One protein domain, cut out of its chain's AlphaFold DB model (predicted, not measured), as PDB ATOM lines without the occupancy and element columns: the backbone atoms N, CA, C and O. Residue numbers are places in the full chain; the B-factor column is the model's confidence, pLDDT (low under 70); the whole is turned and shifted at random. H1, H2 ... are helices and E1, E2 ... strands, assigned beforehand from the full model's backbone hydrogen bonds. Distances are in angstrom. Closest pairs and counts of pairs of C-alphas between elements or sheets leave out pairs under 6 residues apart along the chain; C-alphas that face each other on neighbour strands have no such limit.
ATOM      1  N   SER A   9     -66.748  70.154  27.676       58.03
ATOM      2  CA  SER A   9     -65.376  70.678  27.624       58.03
ATOM      3  C   SER A   9     -64.384  69.721  26.945       58.03
ATOM      4  O   SER A   9     -63.345  70.152  26.442       58.03
ATOM      5  N   ASN A  10     -64.741  68.439  26.796       54.16
ATOM      6  CA  ASN A  10     -63.947  67.439  26.071       54.16
ATOM      7  C   ASN A  10     -63.894  67.650  24.546       54.16
ATOM      8  O   ASN A  10     -63.191  66.920  23.843       54.16
ATOM      9  N   GLU A  11     -64.587  68.664  24.025       56.41
ATOM     10  CA  GLU A  11     -64.410  69.148  22.651       56.41
ATOM     11  C   GLU A  11     -63.100  69.935  22.465       56.41
ATOM     12  O   GLU A  11     -62.676  70.205  21.338       56.41
ATOM     13  N   GLN A  12     -62.392  70.248  23.553       63.78
ATOM     14  CA  GLN A  12     -61.075  70.868  23.492       63.78
ATOM     15  C   GLN A  12     -60.032  69.891  22.928       63.78
ATOM     16  O   GLN A  12     -59.962  68.716  23.290       63.78
ATOM     17  N   ARG A  13     -59.159  70.403  22.047       63.31
ATOM     18  CA  ARG A  13     -58.064  69.660  21.382       63.31
ATOM     19  C   ARG A  13     -57.127  68.908  22.350       63.31
ATOM     20  O   ARG A  13     -56.356  68.059  21.905       63.31
ATOM     21  N   SER A  14     -57.172  69.219  23.645       75.38
ATOM     22  CA  SER A  14     -56.414  68.574  24.720       75.38
ATOM     23  C   SER A  14     -57.009  67.248  25.210       75.38
ATOM     24  O   SER A  14     -56.291  66.512  25.886       75.38
ATOM     25  N   ASN A  15     -58.259  66.899  24.870       87.06
ATOM     26  CA  ASN A  15     -58.864  65.652  25.341       87.06
ATOM     27  C   ASN A  15     -58.062  64.419  24.847       87.06
ATOM     28  O   ASN A  15     -57.874  64.247  23.635       87.06
ATOM     29  N   PRO A  16     -57.599  63.532  25.752       89.44
ATOM     30  CA  PRO A  16     -56.721  62.420  25.389       89.44
ATOM     31  C   PRO A  16     -57.402  61.373  24.499       89.44
ATOM     32  O   PRO A  16     -56.753  60.818  23.615       89.44
ATOM     33  N   ILE A  17     -58.708  61.140  24.665       91.38
ATOM     34  CA  ILE A  17     -59.477  60.196  23.840       91.38
ATOM     35  C   ILE A  17     -59.625  60.747  22.414       91.38
ATOM     36  O   ILE A  17     -59.375  60.026  21.450       91.38
ATOM     37  N   ARG A  18     -59.942  62.040  22.259       90.81
ATOM     38  CA  ARG A  18     -60.013  62.717  20.949       90.81
ATOM     39  C   ARG A  18     -58.669  62.657  20.223       90.81
ATOM     40  O   ARG A  18     -58.609  62.293  19.050       90.81
ATOM     41  N   ARG A  19     -57.572  62.943  20.933       90.38
ATOM     42  CA  ARG A  19     -56.208  62.819  20.389       90.38
ATOM     43  C   ARG A  19     -55.887  61.390  19.965       90.38
ATOM     44  O   ARG A  19     -55.318  61.212  18.893       90.38
ATOM     45  N   ALA A  20     -56.266  60.392  20.761       91.44
ATOM     46  CA  ALA A  20     -56.045  58.990  20.423       91.44
ATOM     47  C   ALA A  20     -56.784  58.588  19.138       91.44
ATOM     48  O   ALA A  20     -56.172  57.961  18.275       91.44
ATOM     49  N   ILE A  21     -58.047  58.998  18.968       91.06
ATOM     50  CA  ILE A  21     -58.850  58.726  17.760       91.06
ATOM     51  C   ILE A  21     -58.200  59.333  16.506       91.06
ATOM     52  O   ILE A  21     -58.081  58.667  15.479       91.06
ATOM     53  N   TYR A  22     -57.730  60.582  16.570       89.31
ATOM     54  CA  TYR A  22     -57.056  61.196  15.420       89.31
ATOM     55  C   TYR A  22     -55.674  60.605  15.143       89.31
ATOM     56  O   TYR A  22     -55.351  60.340  13.988       89.31
ATOM     57  N   ALA A  23     -54.864  60.381  16.180       89.75
ATOM     58  CA  ALA A  23     -53.510  59.858  16.020       89.75
ATOM     59  C   ALA A  23     -53.516  58.458  15.396       89.75
ATOM     60  O   ALA A  23     -52.684  58.142  14.549       89.75
ATOM     61  N   SER A  24     -54.482  57.627  15.775       88.44
ATOM     62  CA  SER A  24     -54.649  56.287  15.213       88.44
ATOM     63  C   SER A  24     -55.166  56.301  13.772       88.44
ATOM     64  O   SER A  24     -54.784  55.422  13.005       88.44
ATOM     65  N   LYS A  25     -55.932  57.328  13.363       82.81
ATOM     66  CA  LYS A  25     -56.260  57.572  11.947       82.81
ATOM     67  C   LYS A  25     -55.019  57.934  11.121       82.81
ATOM     68  O   LYS A  25     -54.913  57.507   9.982       82.81
ATOM     69  N   THR A  26     -54.099  58.733  11.665       80.75
ATOM     70  CA  THR A  26     -52.894  59.170  10.934       80.75
ATOM     71  C   THR A  26     -51.768  58.142  10.945       80.75
ATOM     72  O   THR A  26     -50.981  58.100  10.013       80.75
ATOM     73  N   ALA A  27     -51.658  57.330  12.001       81.00
ATOM     74  CA  ALA A  27     -50.553  56.385  12.171       81.00
ATOM     75  C   ALA A  27     -50.700  55.104  11.335       81.00
ATOM     76  O   ALA A  27     -49.741  54.345  11.215       81.00
ATOM     77  N   ARG A  28     -51.893  54.826  10.799       69.50
ATOM     78  CA  ARG A  28     -52.178  53.618  10.023       69.50
ATOM     79  C   ARG A  28     -52.593  53.998   8.610       69.50
ATOM     80  O   ARG A  28     -53.769  54.182   8.332       69.50
ATOM     81  N   GLU A  29     -51.608  54.117   7.724       64.12
ATOM     82  CA  GLU A  29     -51.836  54.471   6.315       64.12
ATOM     83  C   GLU A  29     -52.571  53.367   5.530       64.12
ATOM     84  O   GLU A  29     -53.202  53.657   4.516       64.12
ATOM     85  N   THR A  30     -52.532  52.112   6.003       64.81
ATOM     86  CA  THR A  30     -53.109  50.943   5.310       64.81
ATOM     87  C   THR A  30     -54.246  50.241   6.056       64.81
ATOM     88  O   THR A  30     -55.018  49.522   5.425       64.81
ATOM     89  N   ASP A  31     -54.383  50.439   7.374       73.50
ATOM     90  CA  ASP A  31     -55.431  49.794   8.173       73.50
ATOM     91  C   ASP A  31     -56.525  50.799   8.543       73.50
ATOM     92  O   ASP A  31     -56.284  51.785   9.242       73.50
ATOM     93  N   ASN A  32     -57.764  50.502   8.154       81.19
ATOM     94  CA  ASN A  32     -58.915  51.307   8.546       81.19
ATOM     95  C   ASN A  32     -59.409  50.891   9.940       81.19
ATOM     96  O   ASN A  32     -59.896  49.776  10.122       81.19
ATOM     97  N   ILE A  33     -59.333  51.798  10.921       88.75
ATOM     98  CA  ILE A  33     -59.959  51.603  12.236       88.75
ATOM     99  C   ILE A  33     -61.359  52.220  12.228       88.75
ATOM    100  O   ILE A  33     -61.522  53.410  11.960       88.75
ATOM    101  N   LEU A  34     -62.359  51.416  12.591       91.06
ATOM    102  CA  LEU A  34     -63.710  51.886  12.887       91.06
ATOM    103  C   LEU A  34     -63.896  52.021  14.397       91.06
ATOM    104  O   LEU A  34     -63.616  51.094  15.160       91.06
ATOM    105  N   TYR A  35     -64.408  53.170  14.827       93.75
ATOM    106  CA  TYR A  35     -64.715  53.425  16.227       93.75
ATOM    107  C   TYR A  35     -66.209  53.286  16.459       93.75
ATOM    108  O   TYR A  35     -67.002  53.951  15.802       93.75
ATOM    109  N   PHE A  36     -66.578  52.484  17.452       95.00
ATOM    110  CA  PHE A  36     -67.953  52.354  17.921       95.00
ATOM    111  C   PHE A  36     -68.018  52.733  19.395       95.00
ATOM    112  O   PHE A  36     -67.149  52.313  20.172       95.00
ATOM    113  N   ALA A  37     -69.030  53.495  19.802       93.06
ATOM    114  CA  ALA A  37     -69.216  53.852  21.207       93.06
ATOM    115  C   ALA A  37     -70.682  53.895  21.627       93.06
ATOM    116  O   ALA A  37     -71.533  54.343  20.865       93.06
ATOM    117  N   ALA A  38     -70.951  53.457  22.856       91.31
ATOM    118  CA  ALA A  38     -72.280  53.534  23.450       91.31
ATOM    119  C   ALA A  38     -72.704  54.998  23.639       91.31
ATOM    120  O   ALA A  38     -71.919  55.816  24.121       91.31
ATOM    121  N   THR A  39     -73.949  55.329  23.293       88.69
ATOM    122  CA  THR A  39     -74.467  56.707  23.385       88.69
ATOM    123  C   THR A  39     -74.685  57.211  24.811       88.69
ATOM    124  O   THR A  39     -74.874  58.411  24.998       88.69
ATOM    125  N   GLY A  40     -74.632  56.314  25.796       84.62
ATOM    126  CA  GLY A  40     -74.972  56.567  27.195       84.62
ATOM    127  C   GLY A  40     -76.223  55.795  27.609       84.62
ATOM    128  O   GLY A  40     -76.919  55.242  26.760       84.62
ATOM    129  N   ASN A  41     -76.486  55.758  28.916       79.62
ATOM    130  CA  ASN A  41     -77.661  55.100  29.506       79.62
ATOM    131  C   ASN A  41     -78.616  56.099  30.183       79.62
ATOM    132  O   ASN A  41     -79.718  55.724  30.584       79.62
ATOM    133  N   ASP A  42     -78.202  57.362  30.309       68.19
ATOM    134  CA  ASP A  42     -79.019  58.426  30.881       68.19
ATOM    135  C   ASP A  42     -80.028  58.871  29.821       68.19
ATOM    136  O   ASP A  42     -79.647  59.411  28.786       68.19
ATOM    137  N   GLY A  43     -81.306  58.563  30.050       55.38
ATOM    138  CA  GLY A  43     -82.342  58.591  29.021       55.38
ATOM    139  C   GLY A  43     -82.564  59.916  28.266       55.38
ATOM    140  O   GLY A  43     -82.007  60.959  28.596       55.38
ATOM    141  N   ALA A  44     -83.478  59.894  27.289       48.72
ATOM    142  CA  ALA A  44     -83.766  60.957  26.320       48.72
ATOM    143  C   ALA A  44     -84.088  62.316  26.961       48.72
ATOM    144  O   ALA A  44     -83.912  63.354  26.332       48.72
ATOM    145  N   ASN A  45     -84.464  62.317  28.243       43.69
ATOM    146  CA  ASN A  45     -84.721  63.513  29.039       43.69
ATOM    147  C   ASN A  45     -83.448  64.286  29.456       43.69
ATOM    148  O   ASN A  45     -83.575  65.405  29.945       43.69
ATOM    149  N   ARG A  46     -82.234  63.746  29.243       52.12
ATOM    150  CA  ARG A  46     -80.974  64.527  29.225       52.12
ATOM    151  C   ARG A  46     -80.466  64.832  27.809       52.12
ATOM    152  O   ARG A  46     -79.573  65.658  27.654       52.12
ATOM    153  N   GLY A  47     -81.064  64.222  26.782       56.81
ATOM    154  CA  GLY A  47     -81.039  64.688  25.390       56.81
ATOM    155  C   GLY A  47     -79.692  64.705  24.660       56.81
ATOM    156  O   GLY A  47     -79.623  65.290  23.580       56.81
ATOM    157  N   LYS A  48     -78.619  64.112  25.201       72.88
ATOM    158  CA  LYS A  48     -77.272  64.233  24.618       72.88
ATOM    159  C   LYS A  48     -76.600  62.878  24.418       72.88
ATOM    160  O   LYS A  48     -76.500  62.075  25.337       72.88
ATOM    161  N   VAL A  49     -76.087  62.655  23.206       82.62
ATOM    162  CA  VAL A  49     -75.136  61.572  22.927       82.62
ATOM    163  C   VAL A  49     -73.838  61.897  23.664       82.62
ATOM    164  O   VAL A  49     -73.232  62.943  23.424       82.62
ATOM    165  N   MET A  50     -73.406  61.012  24.560       86.75
ATOM    166  CA  MET A  50     -72.197  61.228  25.356       86.75
ATOM    167  C   MET A  50     -70.928  61.165  24.496       86.75
ATOM    168  O   MET A  50     -70.863  60.487  23.468       86.75
ATOM    169  N   PHE A  51     -69.870  61.852  24.923       88.69
ATOM    170  CA  PHE A  51     -68.541  61.653  24.345       88.69
ATOM    171  C   PHE A  51     -67.961  60.316  24.850       88.69
ATOM    172  O   PHE A  51     -68.047  60.066  26.050       88.69
ATOM    173  N   PRO A  52     -67.359  59.451  24.005       92.31
ATOM    174  CA  PRO A  52     -66.920  59.700  22.629       92.31
ATOM    175  C   PRO A  52     -67.929  59.363  21.523       92.31
ATOM    176  O   PRO A  52     -67.611  59.588  20.363       92.31
ATOM    177  N   ALA A  53     -69.128  58.861  21.823       90.50
ATOM    178  CA  ALA A  53     -70.111  58.500  20.795       90.50
ATOM    179  C   ALA A  53     -70.568  59.680  19.919       90.50
ATOM    180  O   ALA A  53     -70.903  59.470  18.758       90.50
ATOM    181  N   LYS A  54     -70.525  60.918  20.434       87.50
ATOM    182  CA  LYS A  54     -70.794  62.134  19.641       87.50
ATOM    183  C   LYS A  54     -69.623  62.618  18.772       87.50
ATOM    184  O   LYS A  54     -69.783  63.582  18.032       87.50
ATOM    185  N   HIS A  55     -68.439  62.013  18.886       89.38
ATOM    186  CA  HIS A  55     -67.263  62.410  18.108       89.38
ATOM    187  C   HIS A  55     -67.464  62.081  16.620       89.38
ATOM    188  O   HIS A  55     -67.926  60.999  16.281       89.38
ATOM    189  N   GLU A  56     -67.055  62.966  15.711       88.25
ATOM    190  CA  GLU A  56     -67.409  62.880  14.285       88.25
ATOM    191  C   GLU A  56     -66.814  61.674  13.529       88.25
ATOM    192  O   GLU A  56     -67.315  61.281  12.481       88.25
ATOM    193  N   LEU A  57     -65.746  61.079  14.063       90.75
ATOM    194  CA  LEU A  57     -65.127  59.844  13.553       90.75
ATOM    195  C   LEU A  57     -65.636  58.568  14.249       90.75
ATOM    196  O   LEU A  57     -65.096  57.491  14.006       90.75
ATOM    197  N   VAL A  58     -66.613  58.678  15.152       91.69
ATOM    198  CA  VAL A  58     -67.139  57.560  15.942       91.69
ATOM    199  C   VAL A  58     -68.570  57.259  15.515       91.69
ATOM    200  O   VAL A  58     -69.395  58.155  15.374       91.69
ATOM    201  N   ILE A  59     -68.864  55.976  15.323       92.19
ATOM    202  CA  ILE A  59     -70.206  55.473  15.051       92.19
ATOM    203  C   ILE A  59     -70.918  55.278  16.402       92.19
ATOM    204  O   ILE A  59     -70.482  54.448  17.211       92.19
ATOM    205  N   PRO A  60     -71.996  56.033  16.683       90.06
ATOM    206  CA  PRO A  60     -72.762  55.867  17.910       90.06
ATOM    207  C   PRO A  60     -73.564  54.561  17.876       90.06
ATOM    208  O   PRO A  60     -74.179  54.226  16.863       90.06
ATOM    209  N   ILE A  61     -73.572  53.848  19.001       91.81
ATOM    210  CA  ILE A  61     -74.363  52.639  19.228       91.81
ATOM    211  C   ILE A  61     -75.421  52.936  20.288       91.81
ATOM    212  O   ILE A  61     -75.087  53.242  21.436       91.81
ATOM    213  N   TYR A  62     -76.686  52.825  19.893       89.25
ATOM    214  CA  TYR A  62     -77.846  53.049  20.758       89.25
ATOM    215  C   TYR A  62     -78.330  51.739  21.391       89.25
ATOM    216  O   TYR A  62     -78.019  50.650  20.913       89.25
ATOM    217  N   GLY A  63     -79.104  51.825  22.470       88.00
ATOM    218  CA  GLY A  63     -79.692  50.642  23.101       88.00
ATOM    219  C   GLY A  63     -81.007  50.220  22.445       88.00
ATOM    220  O   GLY A  63     -81.857  51.070  22.166       88.00
ATOM    221  N   THR A  64     -81.196  48.915  22.254       88.62
ATOM    222  CA  THR A  64     -82.457  48.305  21.806       88.62
ATOM    223  C   THR A  64     -83.001  47.306  22.827       88.62
ATOM    224  O   THR A  64     -82.266  46.805  23.685       88.62
ATOM    225  N   ASP A  65     -84.290  46.993  22.724       88.75
ATOM    226  CA  ASP A  65     -84.877  45.805  23.349       88.75
ATOM    227  C   ASP A  65     -84.598  44.529  22.524       88.75
ATOM    228  O   ASP A  65     -83.986  44.583  21.450       88.75
ATOM    229  N   ALA A  66     -85.062  43.373  23.014       89.69
ATOM    230  CA  ALA A  66     -84.897  42.070  22.354       89.69
ATOM    231  C   ALA A  66     -85.559  41.961  20.969       89.69
ATOM    232  O   ALA A  66     -85.272  41.030  20.220       89.69
ATOM    233  N   ARG A  67     -86.431  42.905  20.604       89.44
ATOM    234  CA  ARG A  67     -87.086  42.971  19.289       89.44
ATOM    235  C   ARG A  67     -86.344  43.904  18.329       89.44
ATOM    236  O   ARG A  67     -86.800  44.102  17.208       89.44
ATOM    237  N   GLY A  68     -85.226  44.490  18.764       86.88
ATOM    238  CA  GLY A  68     -84.474  45.482  18.000       86.88
ATOM    239  C   GLY A  68     -85.108  46.874  18.012       86.88
ATOM    240  O   GLY A  68     -84.680  47.738  17.250       86.88
ATOM    241  N   VAL A  69     -86.109  47.120  18.864       88.25
ATOM    242  CA  VAL A  69     -86.725  48.445  18.995       88.25
ATOM    243  C   VAL A  69     -85.807  49.321  19.837       88.25
ATOM    244  O   VAL A  69     -85.441  48.937  20.951       88.25
ATOM    245  N   PHE A  70     -85.424  50.491  19.319       86.00
ATOM    246  CA  PHE A  70     -84.648  51.463  20.086       86.00
ATOM    247  C   PHE A  70     -85.409  51.863  21.348       86.00
ATOM    248  O   PHE A  70     -86.613  52.110  21.317       86.00
ATOM    249  N   LEU A  71     -84.702  51.901  22.474       79.69
ATOM    250  CA  LEU A  71     -85.308  52.301  23.736       79.69
ATOM    251  C   LEU A  71     -85.742  53.770  23.631       79.69
ATOM    252  O   LEU A  71     -84.974  54.592  23.142       79.69
ATOM    253  N   ASP A  72     -86.931  54.123  24.130       68.25
ATOM    254  CA  ASP A  72     -87.431  55.510  24.094       68.25
ATOM    255  C   ASP A  72     -86.500  56.491  24.808       68.25
ATOM    256  O   ASP A  72     -86.348  57.642  24.407       68.25
ATOM    257  N   SER A  73     -85.801  56.000  25.830       62.78
ATOM    258  CA  SER A  73     -84.746  56.715  26.531       62.78
ATOM    259  C   SER A  73     -83.476  56.911  25.692       62.78
ATOM    260  O   SER A  73     -82.622  57.692  26.069       62.78
ATOM    261  N   LEU A  74     -83.306  56.223  24.573       63.69
ATOM    262  CA  LEU A  74     -82.108  56.265  23.734       63.69
ATOM    263  C   LEU A  74     -82.480  56.448  22.262       63.69
ATOM    264  O   LEU A  74     -81.724  56.023  21.391       63.69
ATOM    265  N   HIS A  75     -83.645  57.040  21.976       66.81
ATOM    266  CA  HIS A  75     -84.125  57.140  20.608       66.81
ATOM    267  C   HIS A  75     -83.123  57.958  19.774       66.81
ATOM    268  O   HIS A  75     -82.863  59.125  20.085       66.81
ATOM    269  N   PRO A  76     -82.527  57.364  18.732       70.31
ATOM    270  CA  PRO A  76     -81.608  58.083  17.875       70.31
ATOM    271  C   PRO A  76     -82.337  59.210  17.151       70.31
ATOM    272  O   PRO A  76     -83.444  59.027  16.641       70.31
ATOM    273  N   THR A  77     -81.696  60.373  17.036       67.25
ATOM    274  CA  THR A  77     -82.176  61.403  16.116       67.25
ATOM    275  C   THR A  77     -82.144  60.827  14.705       67.25
ATOM    276  O   THR A  77     -81.075  60.454  14.215       67.25
ATOM    277  N   VAL A  78     -83.305  60.751  14.049       64.62
ATOM    278  CA  VAL A  78     -83.407  60.281  12.662       64.62
ATOM    279  C   VAL A  78     -82.495  61.140  11.791       64.62
ATOM    280  O   VAL A  78     -82.672  62.358  11.687       64.62
ATOM    281  N   ARG A  79     -81.489  60.513  11.180       66.88
ATOM    282  CA  ARG A  79     -80.545  61.216  10.316       66.88
ATOM    283  C   ARG A  79     -81.234  61.463   8.975       66.88
ATOM    284  O   ARG A  79     -81.664  60.532   8.301       66.88
ATOM    285  N   ARG A  80     -81.383  62.738   8.605       67.31
ATOM    286  CA  ARG A  80     -82.078  63.159   7.368       67.31
ATOM    287  C   ARG A  80     -81.377  62.690   6.090       67.31
ATOM    288  O   ARG A  80     -81.986  62.703   5.030       67.31
ATOM    289  N   ASP A  81     -80.111  62.303   6.201       78.00
ATOM    290  CA  ASP A  81     -79.274  61.801   5.110       78.00
ATOM    291  C   ASP A  81     -79.507  60.310   4.794       78.00
ATOM    292  O   ASP A  81     -78.872  59.777   3.889       78.00
ATOM    293  N   GLY A  82     -80.398  59.630   5.528       70.81
ATOM    294  CA  GLY A  82     -80.681  58.206   5.336       70.81
ATOM    295  C   GLY A  82     -79.559  57.277   5.808       70.81
ATOM    296  O   GLY A  82     -79.591  56.085   5.504       70.81
ATOM    297  N   SER A  83     -78.565  57.791   6.539       78.81
ATOM    298  CA  SER A  83     -77.500  56.959   7.096       78.81
ATOM    299  C   SER A  83     -78.043  55.964   8.125       78.81
ATOM    300  O   SER A  83     -78.948  56.263   8.910       78.81
ATOM    301  N   ALA A  84     -77.480  54.753   8.105       83.56
ATOM    302  CA  ALA A  84     -77.872  53.689   9.015       83.56
ATOM    303  C   ALA A  84     -77.623  54.093  10.474       83.56
ATOM    304  O   ALA A  84     -76.591  54.680  10.811       83.56
ATOM    305  N   VAL A  85     -78.562  53.728  11.344       85.81
ATOM    306  CA  VAL A  85     -78.417  53.867  12.789       85.81
ATOM    307  C   VAL A  85     -78.178  52.495  13.392       85.81
ATOM    308  O   VAL A  85     -78.919  51.552  13.121       85.81
ATOM    309  N   PHE A  86     -77.143  52.391  14.219       89.06
ATOM    310  CA  PHE A  86     -76.729  51.131  14.816       89.06
ATOM    311  C   PHE A  86     -77.205  51.030  16.263       89.06
ATOM    312  O   PHE A  86     -77.106  51.981  17.042       89.06
ATOM    313  N   GLY A  87     -77.705  49.852  16.618       89.56
ATOM    314  CA  GLY A  87     -78.155  49.523  17.960       89.56
ATOM    315  C   GLY A  87     -77.504  48.250  18.482       89.56
ATOM    316  O   GLY A  87     -77.056  47.409  17.703       89.56
ATOM    317  N   THR A  88     -77.461  48.111  19.801       89.50
ATOM    318  CA  THR A  88     -77.100  46.872  20.492       89.50
ATOM    319  C   THR A  88     -78.150  46.538  21.538       89.50
ATOM    320  O   THR A  88     -78.777  47.433  22.109       89.50
ATOM    321  N   LEU A  89     -78.300  45.247  21.830       89.75
ATOM    322  CA  LEU A  89     -79.216  44.771  22.856       89.75
ATOM    323  C   LEU A  89     -78.818  45.335  24.226       89.75
ATOM    324  O   LEU A  89     -77.714  45.081  24.706       89.75
ATOM    325  N   ALA A  90     -79.707  46.125  24.825       84.69
ATOM    326  CA  ALA A  90     -79.477  46.823  26.091       84.69
ATOM    327  C   ALA A  90     -80.507  46.458  27.169       84.69
ATOM    328  O   ALA A  90     -80.221  46.577  28.359       84.69
TER     329      ALA A  90
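What this domain is: This is residues 9 to 90 of the 95 residues of the protein "Serine-type endopeptidase-like protein 2" of Elsinoe australis (UniProt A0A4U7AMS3). With little regular structure, this model is a small staggered sheet of three parallel strands, E1, E2, E3 in that order, with long loops, and helix H1 off at one end. Of 82 printed residues 27 are in named elements, H1, E1, E2, E3 along the chain, class mixed. It is only just loose, close to compact: radius of gyration of the C-alphas 14.2 A, spans 39 by 30 by 24 A.

Where its parts are: Find C-alpha 16 at (-56.721, 62.420, 25.389); H1 runs to residue 27, 15.8 A. E1 is residues 35 to 38, 10.5 A; E2, 58 to 64, 18.8 A; E3, 86 to 89, 10.5 A, ending at (-79.216, 44.771, 22.856).

How they stand to each other: Look at E2: E1 is parallel at 35 degrees, N 59 to O 35 2.8 A; E3 is parallel at 42 degrees, N 64 to O 88 2.8 A, both within hydrogen-bond range. H1, its O i to N i+4 pairs within range, is not on the sheet.

The domain as a whole: The farthest C-alphas, Thr 30 and Asn 45, are 41.5 A apart. The printed part has no cut; links E1 to E2 and E2 to E3 are long. 22 residues are under pLDDT 70, among them 42 to 47.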